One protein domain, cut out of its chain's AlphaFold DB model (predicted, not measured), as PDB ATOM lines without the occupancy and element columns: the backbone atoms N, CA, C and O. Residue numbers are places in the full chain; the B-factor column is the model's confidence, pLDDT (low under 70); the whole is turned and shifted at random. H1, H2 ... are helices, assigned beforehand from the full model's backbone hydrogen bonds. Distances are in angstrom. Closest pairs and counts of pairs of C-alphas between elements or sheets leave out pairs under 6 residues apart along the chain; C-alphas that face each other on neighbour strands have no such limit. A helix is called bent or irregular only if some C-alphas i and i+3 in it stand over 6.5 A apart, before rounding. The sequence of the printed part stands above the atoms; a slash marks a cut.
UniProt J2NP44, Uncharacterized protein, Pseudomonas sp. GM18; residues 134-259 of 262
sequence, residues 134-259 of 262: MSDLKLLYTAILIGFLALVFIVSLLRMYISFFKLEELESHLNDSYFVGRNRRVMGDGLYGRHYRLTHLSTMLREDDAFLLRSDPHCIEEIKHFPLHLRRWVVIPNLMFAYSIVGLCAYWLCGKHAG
ATOM      1  N   MET A 134      32.603  52.250  27.694       79.62
ATOM      2  CA  MET A 134      31.342  52.124  26.962       79.62
ATOM      3  C   MET A 134      30.259  53.020  27.548       79.62
ATOM      4  O   MET A 134      30.252  53.303  28.741       79.62
ATOM      5  N   SER A 135      29.288  53.387  26.712       87.44
ATOM      6  CA  SER A 135      27.988  53.822  27.212       87.44
ATOM      7  C   SER A 135      27.199  52.633  27.767       87.44
ATOM      8  O   SER A 135      27.332  51.507  27.274       87.44
ATOM      9  N   ASP A 136      26.314  52.888  28.729       88.44
ATOM     10  CA  ASP A 136      25.477  51.859  29.363       88.44
ATOM     11  C   ASP A 136      24.665  51.041  28.346       88.44
ATOM     12  O   ASP A 136      24.522  49.825  28.479       88.44
ATOM     13  N   LEU A 137      24.196  51.684  27.270       87.62
ATOM     14  CA  LEU A 137      23.468  51.021  26.186       87.62
ATOM     15  C   LEU A 137      24.337  50.000  25.436       87.62
ATOM     16  O   LEU A 137      23.866  48.904  25.129       87.62
ATOM     17  N   LYS A 138      25.603  50.336  25.148       86.31
ATOM     18  CA  LYS A 138      26.544  49.409  24.500       86.31
ATOM     19  C   LYS A 138      26.885  48.250  25.431       86.31
ATOM     20  O   LYS A 138      26.899  47.110  24.979       86.31
ATOM     21  N   LEU A 139      27.059  48.524  26.724       87.12
ATOM     22  CA  LEU A 139      27.323  47.495  27.726       87.12
ATOM     23  C   LEU A 139      26.164  46.493  27.832       87.12
ATOM     24  O   LEU A 139      26.389  45.286  27.736       87.12
ATOM     25  N   LEU A 140      24.924  46.983  27.964       89.69
ATOM     26  CA  LEU A 140      23.724  46.141  27.977       89.69
ATOM     27  C   LEU A 140      23.622  45.321  26.688       89.69
ATOM     28  O   LEU A 140      23.365  44.115  26.726       89.69
ATOM     29  N   TYR A 141      23.870  45.965  25.547       88.56
ATOM     30  CA  TYR A 141      23.806  45.306  24.257       88.56
ATOM     31  C   TYR A 141      24.813  44.149  24.164       88.56
ATOM     32  O   TYR A 141      24.451  43.029  23.795       88.56
ATOM     33  N   THR A 142      26.066  44.399  24.548       86.25
ATOM     34  CA  THR A 142      27.132  43.397  24.592       86.25
ATOM     35  C   THR A 142      26.810  42.267  25.571       86.25
ATOM     36  O   THR A 142      27.017  41.102  25.232       86.25
ATOM     37  N   ALA A 143      26.256  42.568  26.747       89.56
ATOM     38  CA  ALA A 143      25.863  41.557  27.728       89.56
ATOM     39  C   ALA A 143      24.790  40.602  27.178       89.56
ATOM     40  O   ALA A 143      24.918  39.385  27.317       89.56
ATOM     41  N   ILE A 144      23.775  41.130  26.483       90.56
ATOM     42  CA  ILE A 144      22.742  40.317  25.822       90.56
ATOM     43  C   ILE A 144      23.364  39.422  24.742       90.56
ATOM     44  O   ILE A 144      23.041  38.235  24.664       90.56
ATOM     45  N   LEU A 145      24.298  39.952  23.944       88.25
ATOM     46  CA  LEU A 145      25.005  39.177  22.920       88.25
ATOM     47  C   LEU A 145      25.801  38.010  23.533       88.25
ATOM     48  O   LEU A 145      25.732  36.887  23.031       88.25
ATOM     49  N   ILE A 146      26.515  38.253  24.639       87.62
ATOM     50  CA  ILE A 146      27.217  37.206  25.400       87.62
ATOM     51  C   ILE A 146      26.219  36.167  25.924       87.62
ATOM     52  O   ILE A 146      26.477  34.970  25.811       87.62
ATOM     53  N   GLY A 147      25.069  36.606  26.443       90.62
ATOM     54  CA  GLY A 147      23.996  35.721  26.895       90.62
ATOM     55  C   GLY A 147      23.499  34.783  25.791       90.62
ATOM     56  O   GLY A 147      23.418  33.572  26.005       90.62
ATOM     57  N   PHE A 148      23.249  35.302  24.584       89.94
ATOM     58  CA  PHE A 148      22.885  34.479  23.425       89.94
ATOM     59  C   PHE A 148      23.989  33.487  23.043       89.94
ATOM     60  O   PHE A 148      23.697  32.319  22.790       89.94
ATOM     61  N   LEU A 149      25.254  33.917  23.025       88.69
ATOM     62  CA  LEU A 149      26.387  33.035  22.725       88.69
ATOM     63  C   LEU A 149      26.517  31.902  23.753       88.69
ATOM     64  O   LEU A 149      26.678  30.743  23.370       88.69
ATOM     65  N   ALA A 150      26.391  32.219  25.042       90.94
ATOM     66  CA  ALA A 150      26.403  31.232  26.116       90.94
ATOM     67  C   ALA A 150      25.243  30.236  25.973       90.94
ATOM     68  O   ALA A 150      25.453  29.029  26.093       90.94
ATOM     69  N   LEU A 151      24.040  30.715  25.636       92.62
ATOM     70  CA  LEU A 151      22.879  29.860  25.392       92.62
ATOM     71  C   LEU A 151      23.106  28.913  24.205       92.62
ATOM     72  O   LEU A 151      22.893  27.708  24.339       92.62
ATOM     73  N   VAL A 152      23.595  29.421  23.066       91.75
ATOM     74  CA  VAL A 152      23.947  28.591  21.897       91.75
ATOM     75  C   VAL A 152      24.970  27.526  22.286       91.75
ATOM     76  O   VAL A 152      24.821  26.363  21.900       91.75
ATOM     77  N   PHE A 153      25.988  27.890  23.068       90.88
ATOM     78  CA  PHE A 153      27.025  26.966  23.513       90.88
ATOM     79  C   PHE A 153      26.469  25.866  24.429       90.88
ATOM     80  O   PHE A 153      26.670  24.684  24.151       90.88
ATOM     81  N   ILE A 154      25.699  26.228  25.460       94.88
ATOM     82  CA  ILE A 154      25.069  25.273  26.389       94.88
ATOM     83  C   ILE A 154      24.141  24.316  25.636       94.88
ATOM     84  O   ILE A 154      24.226  23.100  25.808       94.88
ATOM     85  N   VAL A 155      23.288  24.840  24.754       94.94
ATOM     86  CA  VAL A 155      22.374  24.012  23.958       94.94
ATOM     87  C   VAL A 155      23.149  23.108  22.995       94.94
ATOM     88  O   VAL A 155      22.759  21.961  22.782       94.94
ATOM     89  N   SER A 156      24.274  23.574  22.446       92.12
ATOM     90  CA  SER A 156      25.155  22.733  21.631       92.12
ATOM     91  C   SER A 156      25.709  21.570  22.448       92.12
ATOM     92  O   SER A 156      25.576  20.429  22.016       92.12
ATOM     93  N   LEU A 157      26.253  21.820  23.644       93.69
ATOM     94  CA  LEU A 157      26.749  20.767  24.536       93.69
ATOM     95  C   LEU A 157      25.653  19.762  24.901       93.69
ATOM     96  O   LEU A 157      25.886  18.556  24.846       93.69
ATOM     97  N   LEU A 158      24.445  20.243  25.194       96.12
ATOM     98  CA  LEU A 158      23.289  19.394  25.466       96.12
ATOM     99  C   LEU A 158      22.954  18.492  24.270       96.12
ATOM    100  O   LEU A 158      22.790  17.284  24.432       96.12
ATOM    101  N   ARG A 159      22.909  19.047  23.053       95.19
ATOM    102  CA  ARG A 159      22.685  18.268  21.822       95.19
ATOM    103  C   ARG A 159      23.787  17.237  21.600       95.19
ATOM    104  O   ARG A 159      23.484  16.114  21.208       95.19
ATOM    105  N   MET A 160      25.043  17.585  21.876       93.62
ATOM    106  CA  MET A 160      26.163  16.643  21.799       93.62
ATOM    107  C   MET A 160      26.009  15.513  22.817       93.62
ATOM    108  O   MET A 160      26.130  14.350  22.447       93.62
ATOM    109  N   TYR A 161      25.658  15.831  24.064       95.69
ATOM    110  CA  TYR A 161      25.367  14.839  25.097       95.69
ATOM    111  C   TYR A 161      24.261  13.868  24.652       95.69
ATOM    112  O   TYR A 161      24.474  12.658  24.648       95.69
ATOM    113  N   ILE A 162      23.118  14.378  24.183       96.56
ATOM    114  CA  ILE A 162      22.007  13.543  23.691       96.56
ATOM    115  C   ILE A 162      22.467  12.678  22.514       96.56
ATOM    116  O   ILE A 162      22.204  11.479  22.465       96.56
ATOM    117  N   SER A 163      23.208  13.274  21.582       95.19
ATOM    118  CA  SER A 163      23.742  12.590  20.408       95.19
ATOM    119  C   SER A 163      24.686  11.436  20.770       95.19
ATOM    120  O   SER A 163      24.756  10.459  20.027       95.19
ATOM    121  N   PHE A 164      25.435  11.538  21.867       94.19
ATOM    122  CA  PHE A 164      26.328  10.475  22.319       94.19
ATOM    123  C   PHE A 164      25.604   9.427  23.156       94.19
ATOM    124  O   PHE A 164      25.722   8.244  22.860       94.19
ATOM    125  N   PHE A 165      24.832   9.854  24.151       95.50
ATOM    126  CA  PHE A 165      24.340   8.960  25.199       95.50
ATOM    127  C   PHE A 165      22.895   8.495  25.014       95.50
ATOM    128  O   PHE A 165      22.502   7.508  25.625       95.50
ATOM    129  N   LYS A 166      22.095   9.192  24.204       96.19
ATOM    130  CA  LYS A 166      20.657   8.917  24.044       96.19
ATOM    131  C   LYS A 166      20.248   8.564  22.621       96.19
ATOM    132  O   LYS A 166      19.151   8.064  22.426       96.19
ATOM    133  N   LEU A 167      21.105   8.795  21.629       96.50
ATOM    134  CA  LEU A 167      20.749   8.594  20.224       96.50
ATOM    135  C   LEU A 167      20.281   7.167  19.912       96.50
ATOM    136  O   LEU A 167      19.271   7.009  19.245       96.50
ATOM    137  N   GLU A 168      20.971   6.142  20.410       95.81
ATOM    138  CA  GLU A 168      20.614   4.742  20.129       95.81
ATOM    139  C   GLU A 168      19.272   4.343  20.761       95.81
ATOM    140  O   GLU A 168      18.486   3.642  20.132       95.81
ATOM    141  N   GLU A 169      18.978   4.850  21.963       97.06
ATOM    142  CA  GLU A 169      17.671   4.702  22.622       97.06
ATOM    143  C   GLU A 169      16.567   5.427  21.839       97.06
ATOM    144  O   GLU A 169      15.455   4.933  21.717       97.06
ATOM    145  N   LEU A 170      16.861   6.597  21.267       96.56
ATOM    146  CA  LEU A 170      15.901   7.338  20.450       96.56
ATOM    147  C   LEU A 170      15.610   6.635  19.120       96.56
ATOM    148  O   LEU A 170      14.465   6.616  18.673       96.56
ATOM    149  N   GLU A 171      16.639   6.081  18.480       96.69
ATOM    150  CA  GLU A 171      16.515   5.364  17.211       96.69
ATOM    151  C   GLU A 171      15.799   4.019  17.369       96.69
ATOM    152  O   GLU A 171      15.092   3.615  16.453       96.69
ATOM    153  N   SER A 172      15.923   3.347  18.520       96.31
ATOM    154  CA  SER A 172      15.269   2.051  18.754       96.31
ATOM    155  C   SER A 172      13.743   2.132  18.847       96.31
ATOM    156  O   SER A 172      13.077   1.102  18.767       96.31
ATOM    157  N   HIS A 173      13.183   3.334  18.995       96.75
ATOM    158  CA  HIS A 173      11.745   3.587  18.916       96.75
ATOM    159  C   HIS A 173      11.243   3.822  17.487       96.75
ATOM    160  O   HIS A 173      10.050   4.046  17.325       96.75
ATOM    161  N   LEU A 174      12.128   3.831  16.484       96.00
ATOM    162  CA  LEU A 174      11.802   4.076  15.076       96.00
ATOM    163  C   LEU A 174      12.490   3.033  14.175       96.00
ATOM    164  O   LEU A 174      13.237   3.387  13.256       96.00
ATOM    165  N   ASN A 175      12.318   1.748  14.491       94.00
ATOM    166  CA  ASN A 175      13.021   0.662  13.799       94.00
ATOM    167  C   ASN A 175      12.443   0.401  12.407       94.00
ATOM    168  O   ASN A 175      13.193  -0.004  11.515       94.00
ATOM    169  N   ASP A 176      11.147   0.657  12.222       94.69
ATOM    170  CA  ASP A 176      10.458   0.440  10.949       94.69
ATOM    171  C   ASP A 176      10.655   1.612   9.971       94.69
ATOM    172  O   ASP A 176      10.390   1.486   8.773       94.69
ATOM    173  N   SER A 177      11.189   2.745  10.443       94.38
ATOM    174  CA  SER A 177      11.553   3.871   9.581       94.38
ATOM    175  C   SER A 177      12.715   3.527   8.646       94.38
ATOM    176  O   SER A 177      13.865   3.320   9.064       94.38
ATOM    177  N   TYR A 178      12.451   3.610   7.337       93.06
ATOM    178  CA  TYR A 178      13.491   3.486   6.316       93.06
ATOM    179  C   TYR A 178      14.592   4.537   6.514       93.06
ATOM    180  O   TYR A 178      15.782   4.209   6.451       93.06
ATOM    181  N   PHE A 179      14.226   5.795   6.784       92.69
ATOM    182  CA  PHE A 179      15.204   6.877   6.891       92.69
ATOM    183  C   PHE A 179      16.064   6.795   8.150       92.69
ATOM    184  O   PHE A 179      17.261   7.094   8.077       92.69
ATOM    185  N   VAL A 180      15.506   6.378   9.290       93.62
ATOM    186  CA  VAL A 180      16.292   6.155  10.515       93.62
ATOM    187  C   VAL A 180      17.292   5.020  10.295       93.62
ATOM    188  O   VAL A 180      18.499   5.221  10.476       93.62
ATOM    189  N   GLY A 181      16.832   3.869   9.793       93.31
ATOM    190  CA  GLY A 181      17.696   2.716   9.527       93.31
ATOM    191  C   GLY A 181      18.789   3.012   8.495       93.31
ATOM    192  O   GLY A 181      19.967   2.709   8.708       93.31
ATOM    193  N   ARG A 182      18.429   3.673   7.390       91.19
ATOM    194  CA  ARG A 182      19.377   4.162   6.380       91.19
ATOM    195  C   ARG A 182      20.450   5.045   6.990       91.19
ATOM    196  O   ARG A 182      21.635   4.882   6.706       91.19
ATOM    197  N   ASN A 183      20.043   6.001   7.811       90.69
ATOM    198  CA  ASN A 183      20.969   6.964   8.369       90.69
ATOM    199  C   ASN A 183      22.001   6.354   9.279       90.69
ATOM    200  O   ASN A 183      23.168   6.741   9.214       90.69
ATOM    201  N   ARG A 184      21.584   5.384  10.085       91.06
ATOM    202  CA  ARG A 184      22.500   4.604  10.902       91.06
ATOM    203  C   ARG A 184      23.589   3.951  10.045       91.06
ATOM    204  O   ARG A 184      24.765   4.073  10.377       91.06
ATOM    205  N   ARG A 185      23.224   3.364   8.895       90.06
ATOM    206  CA  ARG A 185      24.174   2.735   7.955       90.06
ATOM    207  C   ARG A 185      25.081   3.736   7.233       90.06
ATOM    208  O   ARG A 185      26.277   3.499   7.119       90.06
ATOM    209  N   VAL A 186      24.523   4.837   6.723       87.38
ATOM    210  CA  VAL A 186      25.249   5.777   5.845       87.38
ATOM    211  C   VAL A 186      26.106   6.770   6.632       87.38
ATOM    212  O   VAL A 186      27.202   7.116   6.198       87.38
ATOM    213  N   MET A 187      25.616   7.255   7.775       87.00
ATOM    214  CA  MET A 187      26.296   8.298   8.556       87.00
ATOM    215  C   MET A 187      27.266   7.732   9.595       87.00
ATOM    216  O   MET A 187      28.209   8.428   9.983       87.00
ATOM    217  N   GLY A 188      27.032   6.497  10.045       87.44
ATOM    218  CA  GLY A 188      27.825   5.822  11.068       87.44
ATOM    219  C   GLY A 188      27.782   6.495  12.446       87.44
ATOM    220  O   GLY A 188      26.951   7.366  12.737       87.44
ATOM    221  N   ASP A 189      28.720   6.091  13.304       90.62
ATOM    222  CA  ASP A 189      28.775   6.476  14.725       90.62
ATOM    223  C   ASP A 189      29.772   7.600  15.039       90.62
ATOM    224  O   ASP A 189      30.010   7.926  16.201       90.62
ATOM    225  N   GLY A 190      30.337   8.242  14.014       90.19
ATOM    226  CA  GLY A 190      31.191   9.415  14.197       90.19
ATOM    227  C   GLY A 190      30.421  10.632  14.722       90.19
ATOM    228  O   GLY A 190      29.208  10.741  14.542       90.19
ATOM    229  N   LEU A 191      31.145  11.600  15.296       88.94
ATOM    230  CA  LEU A 191      30.603  12.848  15.862       88.94
ATOM    231  C   LEU A 191      29.568  13.522  14.947       88.94
ATOM    232  O   LEU A 191      28.446  13.825  15.351       88.94
ATOM    233  N   TYR A 192      29.961  13.720  13.686       86.56
ATOM    234  CA  TYR A 192      29.116  14.325  12.665       86.56
ATOM    235  C   TYR A 192      27.885  13.460  12.380       86.56
ATOM    236  O   TYR A 192      26.776  13.982  12.333       86.56
ATOM    237  N   GLY A 193      28.069  12.147  12.217       90.62
ATOM    238  CA  GLY A 193      26.986  11.227  11.887       90.62
ATOM    239  C   GLY A 193      25.930  11.147  12.985       90.62
ATOM    240  O   GLY A 193      24.743  11.256  12.691       90.62
ATOM    241  N   ARG A 194      26.345  11.061  14.253       94.06
ATOM    242  CA  ARG A 194      25.426  11.062  15.400       94.06
ATOM    243  C   ARG A 194      24.652  12.384  15.503       94.06
ATOM    244  O   ARG A 194      23.425  12.367  15.580       94.06
ATOM    245  N   HIS A 195      25.340  13.528  15.411       91.06
ATOM    246  CA  HIS A 195      24.690  14.846  15.448       91.06
ATOM    247  C   HIS A 195      23.649  14.994  14.331       91.06
ATOM    248  O   HIS A 195      22.551  15.530  14.516       91.06
ATOM    249  N   TYR A 196      24.015  14.502  13.151       89.62
ATOM    250  CA  TYR A 196      23.188  14.551  11.967       89.62
ATOM    251  C   TYR A 196      21.926  13.689  12.112       89.62
ATOM    252  O   TYR A 196      20.824  14.162  11.837       89.62
ATOM    253  N   ARG A 197      22.068  12.466  12.637       93.38
ATOM    254  CA  ARG A 197      20.952  11.566  12.964       93.38
ATOM    255  C   ARG A 197      20.012  12.152  14.007       93.38
ATOM    256  O   ARG A 197      18.806  12.162  13.789       93.38
ATOM    257  N   LEU A 198      20.549  12.749  15.072       95.00
ATOM    258  CA  LEU A 198      19.742  13.434  16.084       95.00
ATOM    259  C   LEU A 198      18.919  14.586  15.488       95.00
ATOM    260  O   LEU A 198      17.750  14.772  15.827       95.00
ATOM    261  N   THR A 199      19.528  15.367  14.594       92.12
ATOM    262  CA  THR A 199      18.838  16.467  13.905       92.12
ATOM    263  C   THR A 199      17.730  15.930  12.999       92.12
ATOM    264  O   THR A 199      16.632  16.475  12.992       92.12
ATOM    265  N   HIS A 200      17.987  14.835  12.281       91.75
ATOM    266  CA  HIS A 200      16.992  14.173  11.439       91.75
ATOM    267  C   HIS A 200      15.799  13.644  12.250       91.75
ATOM    268  O   HIS A 200      14.659  13.946  11.907       91.75
ATOM    269  N   LEU A 201      16.052  12.945  13.362       94.81
ATOM    270  CA  LEU A 201      15.010  12.488  14.288       94.81
ATOM    271  C   LEU A 201      14.146  13.650  14.784       94.81
ATOM    272  O   LEU A 201      12.922  13.562  14.799       94.81
ATOM    273  N   SER A 202      14.777  14.771  15.145       94.75
ATOM    274  CA  SER A 202      14.046  15.961  15.577       94.75
ATOM    275  C   SER A 202      13.128  16.537  14.513       94.75
ATOM    276  O   SER A 202      12.123  17.143  14.875       94.75
ATOM    277  N   THR A 203      13.506  16.429  13.242       91.62
ATOM    278  CA  THR A 203      12.688  16.881  12.118       91.62
ATOM    279  C   THR A 203      11.519  15.925  11.924       91.62
ATOM    280  O   THR A 203      10.384  16.372  11.992       91.62
ATOM    281  N   MET A 204      11.773  14.612  11.835       92.56
ATOM    282  CA  MET A 204      10.720  13.595  11.694       92.56
ATOM    283  C   MET A 204       9.653  13.681  12.790       92.56
ATOM    284  O   MET A 204       8.467  13.663  12.492       92.56
ATOM    285  N   LEU A 205      10.060  13.847  14.054       94.94
ATOM    286  CA  LEU A 205       9.139  13.959  15.196       94.94
ATOM    287  C   LEU A 205       8.262  15.227  15.175       94.94
ATOM    288  O   LEU A 205       7.389  15.375  16.035       94.94
ATOM    289  N   ARG A 206       8.532  16.163  14.260       93.19
ATOM    290  CA  ARG A 206       7.801  17.424  14.086       93.19
ATOM    291  C   ARG A 206       6.995  17.486  12.792       93.19
ATOM    292  O   ARG A 206       6.204  18.418  12.668       93.19
ATOM    293  N   GLU A 207       7.226  16.576  11.851       92.06
ATOM    294  CA  GLU A 207       6.465  16.537  10.603       92.06
ATOM    295  C   GLU A 207       5.014  16.130  10.853       92.06
ATOM    296  O   GLU A 207       4.691  15.488  11.854       92.06
ATOM    297  N   ASP A 208       4.142  16.518   9.927       92.19
ATOM    298  CA  ASP A 208       2.747  16.106   9.948       92.19
ATOM    299  C   ASP A 208       2.550  14.696   9.358       92.19
ATOM    300  O   ASP A 208       3.359  14.184   8.576       92.19
ATOM    301  N   ASP A 209       1.434  14.061   9.726       92.38
ATOM    302  CA  ASP A 209       1.059  12.736   9.217       92.38
ATOM    303  C   ASP A 209       0.955  12.730   7.678       92.38
ATOM    304  O   ASP A 209       1.229  11.712   7.047       92.38
ATOM    305  N   ALA A 210       0.585  13.855   7.051       92.62
ATOM    306  CA  ALA A 210       0.413  13.952   5.601       92.62
ATOM    307  C   ALA A 210       1.746  13.870   4.840       92.62
ATOM    308  O   ALA A 210       1.827  13.231   3.787       92.62
ATOM    309  N   PHE A 211       2.790  14.503   5.367       92.12
ATOM    310  CA  PHE A 211       4.151  14.430   4.870       92.12
ATOM    311  C   PHE A 211       4.722  13.035   5.109       92.12
ATOM    312  O   PHE A 211       5.206  12.409   4.164       92.12
ATOM    313  N   LEU A 212       4.588  12.510   6.332       92.62
ATOM    314  CA  LEU A 212       5.094  11.186   6.693       92.62
ATOM    315  C   LEU A 212       4.442  10.074   5.869       92.62
ATOM    316  O   LEU A 212       5.142   9.179   5.408       92.62
ATOM    317  N   LEU A 213       3.141  10.169   5.577       93.50
ATOM    318  CA  LEU A 213       2.435   9.208   4.723       93.50
ATOM    319  C   LEU A 213       3.032   9.131   3.314       93.50
ATOM    320  O   LEU A 213       2.986   8.082   2.676       93.50
ATOM    321  N   ARG A 214       3.600  10.238   2.824       91.25
ATOM    322  CA  ARG A 214       4.247  10.307   1.509       91.25
ATOM    323  C   ARG A 214       5.715   9.898   1.549       91.25
ATOM    324  O   ARG A 214       6.198   9.358   0.561       91.25
ATOM    325  N   SER A 215       6.428  10.190   2.636       90.75
ATOM    326  CA  SER A 215       7.871   9.954   2.723       90.75
ATOM    327  C   SER A 215       8.249   8.618   3.360       90.75
ATOM    328  O   SER A 215       9.122   7.922   2.851       90.75
ATOM    329  N   ASP A 216       7.638   8.278   4.496       93.06
ATOM    330  CA  ASP A 216       7.984   7.121   5.329       93.06
ATOM    331  C   ASP A 216       6.748   6.650   6.122       93.06
ATOM    332  O   ASP A 216       6.646   6.883   7.329       93.06
ATOM    333  N   PRO A 217       5.753   6.038   5.454       93.94
ATOM    334  CA  PRO A 217       4.467   5.721   6.077       93.94
ATOM    335  C   PRO A 217       4.584   4.724   7.237       93.94
ATOM    336  O   PRO A 217       3.741   4.725   8.133       93.94
ATOM    337  N   HIS A 218       5.631   3.897   7.248       92.75
ATOM    338  CA  HIS A 218       5.850   2.875   8.271       92.75
ATOM    339  C   HIS A 218       6.183   3.470   9.646       92.75
ATOM    340  O   HIS A 218       5.826   2.884  10.661       92.75
ATOM    341  N   CYS A 219       6.772   4.669   9.696       93.88
ATOM    342  CA  CYS A 219       7.164   5.293  10.961       93.88
ATOM    343  C   CYS A 219       6.031   6.058  11.670       93.88
ATOM    344  O   CYS A 219       6.214   6.511  12.798       93.88
ATOM    345  N   ILE A 220       4.858   6.230  11.041       95.31
ATOM    346  CA  ILE A 220       3.762   7.046  11.600       95.31
ATOM    347  C   ILE A 220       3.295   6.488  12.946       95.31
ATOM    348  O   ILE A 220       3.131   7.238  13.909       95.31
ATOM    349  N   GLU A 221       3.089   5.174  13.017       95.62
ATOM    350  CA  GLU A 221       2.576   4.527  14.225       95.62
ATOM    351  C   GLU A 221       3.596   4.580  15.368       95.62
ATOM    352  O   GLU A 221       3.248   4.896  16.509       95.62
ATOM    353  N   GLU A 222       4.871   4.373  15.041       95.56
ATOM    354  CA  GLU A 222       5.987   4.503  15.974       95.56
ATOM    355  C   GLU A 222       6.121   5.943  16.501       95.56
ATOM    356  O   GLU A 222       6.282   6.163  17.702       95.56
ATOM    357  N   ILE A 223       5.974   6.951  15.629       95.69
ATOM    358  CA  ILE A 223       5.995   8.366  16.022       95.69
ATOM    359  C   ILE A 223       4.835   8.676  16.970       95.69
ATOM    360  O   ILE A 223       5.048   9.362  17.974       95.69
ATOM    361  N   LYS A 224       3.623   8.169  16.707       94.94
ATOM    362  CA  LYS A 224       2.451   8.368  17.581       94.94
ATOM    363  C   LYS A 224       2.668   7.800  18.982       94.94
ATOM    364  O   LYS A 224       2.307   8.456  19.958       94.94
ATOM    365  N   HIS A 225       3.326   6.649  19.077       96.19
ATOM    366  CA  HIS A 225       3.637   5.976  20.340       96.19
ATOM    367  C   HIS A 225       4.983   6.395  20.953       96.19
ATOM    368  O   HIS A 225       5.368   5.896  22.013       96.19
ATOM    369  N   PHE A 226       5.696   7.335  20.325       96.81
ATOM    370  CA  PHE A 226       7.023   7.748  20.764       96.81
ATOM    371  C   PHE A 226       6.983   8.357  22.178       96.81
ATOM    372  O   PHE A 226       6.233   9.318  22.407       96.81
ATOM    373  N   PRO A 227       7.816   7.889  23.129       97.19
ATOM    374  CA  PRO A 227       7.755   8.355  24.510       97.19
ATOM    375  C   PRO A 227       7.925   9.874  24.628       97.19
ATOM    376  O   PRO A 227       8.920  10.453  24.186       97.19
ATOM    377  N   LEU A 228       6.971  10.539  25.286       96.56
ATOM    378  CA  LEU A 228       6.940  12.005  25.384       96.56
ATOM    379  C   LEU A 228       8.202  12.595  26.023       96.56
ATOM    380  O   LEU A 228       8.667  13.659  25.610       96.56
ATOM    381  N   HIS A 229       8.765  11.920  27.026       95.88
ATOM    382  CA  HIS A 229       9.979  12.383  27.694       95.88
ATOM    383  C   HIS A 229      11.179  12.381  26.732       95.88
ATOM    384  O   HIS A 229      11.881  13.386  26.641       95.88
ATOM    385  N   LEU A 230      11.353  11.320  25.938       96.12
ATOM    386  CA  LEU A 230      12.377  11.231  24.895       96.12
ATOM    387  C   LEU A 230      12.141  12.237  23.765       96.12
ATOM    388  O   LEU A 230      13.079  12.895  23.311       96.12
ATOM    389  N   ARG A 231      10.882  12.435  23.355       96.94
ATOM    390  CA  ARG A 231      10.527  13.438  22.342       96.94
ATOM    391  C   ARG A 231      10.996  14.829  22.767       96.94
ATOM    392  O   ARG A 231      11.579  15.555  21.966       96.94
ATOM    393  N   ARG A 232      10.785  15.194  24.036       96.00
ATOM    394  CA  ARG A 232      11.228  16.482  24.597       96.00
ATOM    395  C   ARG A 232      12.748  16.625  24.590       96.00
ATOM    396  O   ARG A 232      13.229  17.692  24.215       96.00
ATOM    397  N   TRP A 233      13.484  15.563  24.932       94.75
ATOM    398  CA  TRP A 233      14.951  15.547  24.877       94.75
ATOM    399  C   TRP A 233      15.492  15.870  23.486       94.75
ATOM    400  O   TRP A 233      16.521  16.522  23.376       94.75
ATOM    401  N   VAL A 234      14.796  15.469  22.425       95.00
ATOM    402  CA  VAL A 234      15.231  15.745  21.051       95.00
ATOM    403  C   VAL A 234      14.713  17.088  20.549       95.00
ATOM    404  O   VAL A 234      15.483  17.906  20.047       95.00
ATOM    405  N   VAL A 235      13.410  17.338  20.668       95.75
ATOM    406  CA  VAL A 235      12.754  18.473  20.004       95.75
ATOM    407  C   VAL A 235      13.133  19.806  20.647       95.75
ATOM    408  O   VAL A 235      13.453  20.755  19.930       95.75
ATOM    409  N   ILE A 236      13.141  19.894  21.983       95.75
ATOM    410  CA  ILE A 236      13.358  21.168  22.684       95.75
ATOM    411  C   ILE A 236      14.769  21.716  22.416       95.75
ATOM    412  O   ILE A 236      14.865  22.856  21.959       95.75
ATOM    413  N   PRO A 237      15.867  20.953  22.596       94.81
ATOM    414  CA  PRO A 237      17.207  21.482  22.348       94.81
ATOM    415  C   PRO A 237      17.442  21.861  20.882       94.81
ATOM    416  O   PRO A 237      18.119  22.848  20.607       94.81
ATOM    417  N   ASN A 238      16.866  21.123  19.926       91.88
ATOM    418  CA  ASN A 238      16.972  21.478  18.508       91.88
ATOM    419  C   ASN A 238      16.235  22.790  18.186       91.88
ATOM    420  O   ASN A 238      16.782  23.631  17.471       91.88
ATOM    421  N   LEU A 239      15.041  23.004  18.750       93.12
ATOM    422  CA  LEU A 239      14.311  24.270  18.622       93.12
ATOM    423  C   LEU A 239      15.058  25.426  19.289       93.12
ATOM    424  O   LEU A 239      15.267  26.459  18.658       93.12
ATOM    425  N   MET A 240      15.502  25.242  20.535       94.44
ATOM    426  CA  MET A 240      16.271  26.253  21.261       94.44
ATOM    427  C   MET A 240      17.522  26.654  20.485       94.44
ATOM    428  O   MET A 240      17.807  27.841  20.373       94.44
ATOM    429  N   PHE A 241      18.240  25.692  19.900       92.56
ATOM    430  CA  PHE A 241      19.417  25.968  19.082       92.56
ATOM    431  C   PHE A 241      19.068  26.814  17.853       92.56
ATOM    432  O   PHE A 241      19.704  27.840  17.618       92.56
ATOM    433  N   ALA A 242      18.039  26.416  17.098       90.12
ATOM    434  CA  ALA A 242      17.606  27.135  15.903       90.12
ATOM    435  C   ALA A 242      17.177  28.575  16.228       90.12
ATOM    436  O   ALA A 242      17.674  29.517  15.609       90.12
ATOM    437  N   TYR A 243      16.320  28.764  17.238       92.75
ATOM    438  CA  TYR A 243      15.879  30.094  17.661       92.75
ATOM    439  C   TYR A 243      17.017  30.938  18.230       92.75
ATOM    440  O   TYR A 243      17.063  32.134  17.961       92.75
ATOM    441  N   SER A 244      17.957  30.337  18.962       91.00
ATOM    442  CA  SER A 244      19.106  31.069  19.506       91.00
ATOM    443  C   SER A 244      20.031  31.566  18.398       91.00
ATOM    444  O   SER A 244      20.496  32.697  18.471       91.00
ATOM    445  N   ILE A 245      20.261  30.772  17.343       88.06
ATOM    446  CA  ILE A 245      21.035  31.218  16.174       88.06
ATOM    447  C   ILE A 245      20.314  32.349  15.444       88.06
ATOM    448  O   ILE A 245      20.927  33.374  15.159       88.06
ATOM    449  N   VAL A 246      19.019  32.189  15.158       90.38
ATOM    450  CA  VAL A 246      18.235  33.226  14.466       90.38
ATOM    451  C   VAL A 246      18.200  34.514  15.288       90.38
ATOM    452  O   VAL A 246      18.455  35.588  14.746       90.38
ATOM    453  N   GLY A 247      17.952  34.407  16.595       91.06
ATOM    454  CA  GLY A 247      17.961  35.528  17.530       91.06
ATOM    455  C   GLY A 247      19.323  36.214  17.595       91.06
ATOM    456  O   GLY A 247      19.387  37.432  17.476       91.06
ATOM    457  N   LEU A 248      20.414  35.447  17.680       89.88
ATOM    458  CA  LEU A 248      21.778  35.974  17.660       89.88
ATOM    459  C   LEU A 248      22.071  36.737  16.361       89.88
ATOM    460  O   LEU A 248      22.593  37.848  16.419       89.88
ATOM    461  N   CYS A 249      21.724  36.174  15.200       87.75
ATOM    462  CA  CYS A 249      21.924  36.824  13.904       87.75
ATOM    463  C   CYS A 249      21.106  38.113  13.779       87.75
ATOM    464  O   CYS A 249      21.652  39.143  13.387       87.75
ATOM    465  N   ALA A 250      19.816  38.066  14.124       91.19
ATOM    466  CA  ALA A 250      18.937  39.230  14.079       91.19
ATOM    467  C   ALA A 250      19.437  40.332  15.018       91.19
ATOM    468  O   ALA A 250      19.563  41.482  14.608       91.19
ATOM    469  N   TYR A 251      19.793  39.961  16.249       90.50
ATOM    470  CA  TYR A 251      20.315  40.892  17.235       90.50
ATOM    471  C   TYR A 251      21.613  41.530  16.740       90.50
ATOM    472  O   TYR A 251      21.665  42.748  16.617       90.50
ATOM    473  N   TRP A 252      22.600  40.721  16.334       87.12
ATOM    474  CA  TRP A 252      23.879  41.193  15.796       87.12
ATOM    475  C   TRP A 252      23.714  42.168  14.623       87.12
ATOM    476  O   TRP A 252      24.355  43.220  14.608       87.12
ATOM    477  N   LEU A 253      22.825  41.863  13.670       88.06
ATOM    478  CA  LEU A 253      22.516  42.760  12.555       88.06
ATOM    479  C   LEU A 253      21.925  44.089  13.043       88.06
ATOM    480  O   LEU A 253      22.375  45.144  12.598       88.06
ATOM    481  N   CYS A 254      20.983  44.058  13.988       89.88
ATOM    482  CA  CYS A 254      20.409  45.268  14.580       89.88
ATOM    483  C   CYS A 254      21.475  46.143  15.251       89.88
ATOM    484  O   CYS A 254      21.517  47.346  14.998       89.88
ATOM    485  N   GLY A 255      22.378  45.569  16.054       86.94
ATOM    486  CA  GLY A 255      23.442  46.353  16.692       86.94
ATOM    487  C   GLY A 255      24.440  46.941  15.707       86.94
ATOM    488  O   GLY A 255      24.913  48.055  15.923       86.94
ATOM    489  N   LYS A 256      24.729  46.233  14.610       85.12
ATOM    490  CA  LYS A 256      25.581  46.755  13.539       85.12
ATOM    491  C   LYS A 256      24.917  47.927  12.816       85.12
ATOM    492  O   LYS A 256      25.555  48.953  12.608       85.12
ATOM    493  N   HIS A 257      23.632  47.810  12.479       88.81
ATOM    494  CA  HIS A 257      22.879  48.901  11.852       88.81
ATOM    495  C   HIS A 257      22.702  50.114  12.774       88.81
ATOM    496  O   HIS A 257      22.729  51.244  12.298       88.81
ATOM    497  N   ALA A 258      22.568  49.893  14.082       88.19
ATOM    498  CA  ALA A 258      22.429  50.955  15.075       88.19
ATOM    499  C   ALA A 258      23.767  51.589  15.518       88.19
ATOM    500  O   ALA A 258      23.761  52.488  16.355       88.19
ATOM    501  N   GLY A 259      24.919  51.120  15.015       84.00
ATOM    502  CA  GLY A 259      26.243  51.608  15.436       84.00
ATOM    503  C   GLY A 259      26.621  51.250  16.884       84.00
ATOM    504  O   GLY A 259      27.494  51.881  17.488       84.00
TER     505      GLY A 259
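This is residues 134 to 259 of the 262 residues of an uncharacterized protein of Pseudomonas sp. GM18 (UniProt J2NP44). A long two-helix stalk, H1 and H7 side by side and running opposite ways, has a small head of short helices at one end. In the head H4 crosses the stalk's end and touches both long helices, the hairpin partner H3 packs on H4, and the small hairpin of H5 and H6 lies farther out. The printed part has 126 residues with seven named helices, H1 to H7 in order along the chain, and no named strand; its class is all helix. It is loose, with a radius of gyration of the C-alphas of 18.2 A, and elongated, spanning 58 by 31 by 26 A.

H1, residues 136 to 165, is 43.1 A long, from C-alpha 136 at (25.477, 51.859, 29.363) to C-alpha 165 at (24.340, 8.960, 25.199). H7, residues 228 to 257, is 42.4 A long and ends with C-alpha 257 at (22.879, 48.901, 11.852). H7 is neither bent nor irregular, but only just: C-alphas 233 and 236 are 6.2 A apart. H4, residues 191 to 204, is 20.3 A long, and H3, residues 178 to 187, 13.9 A. The shorter ones are H2, residues 167 to 171, 6.1 A; H5, residues 209 to 215, 9.8 A; and H6, residues 219 to 224, 8.7 A.

H1 and H7 touch at a shallow tilt of 29 degrees, opposite ways; their closest C-alphas, of Val 152 and Ser 244, are 5.9 A apart. H4 is the hub, touching four other helices. Its residues 194 to 198 touch residues 159 to 164 of H1, about perpendicular at 84 degrees, with the C-alphas of Ser 163 and Arg 194 closest at 5.5 A. Its residues 198 to 202 touch residues 234 to 238 of H7, about perpendicular at 79 degrees, with the C-alphas of Ser 202 and Val 235 closest at 5.3 A. H3 and H4 form a helical hairpin at a shallow tilt of 15 degrees, opposite ways; the C-alphas of Met 187 and Gly 193 are closest at 4.5 A. H2 touches H4, closest at the C-alphas of Leu 167 and Leu 198, 6.4 A, and meets H1 only through their link. H5 and H6 form another helical hairpin, at a shallow tilt of 20 degrees, opposite ways, with the C-alphas of Leu 212 and Ile 220 closest at 6.6 A. H6 is apart from H4, but only just, at 8.3 A. The packing of the helices is part aligned, part crossed. In H1, H2, H3, H4 and H6 every O i to N i+4 pair is within hydrogen-bond range; in H5 2 of 3 are, and in H7 24 of 26.

The C-alphas farthest apart, those of Ser 135 and His 218, are 58.7 A apart, while those of Met 134 and Gly 259, the first and last printed, are 12.6 A apart. The printed part has no cut and no long link. Its mean pLDDT is 92.2, and no printed residue is under 70.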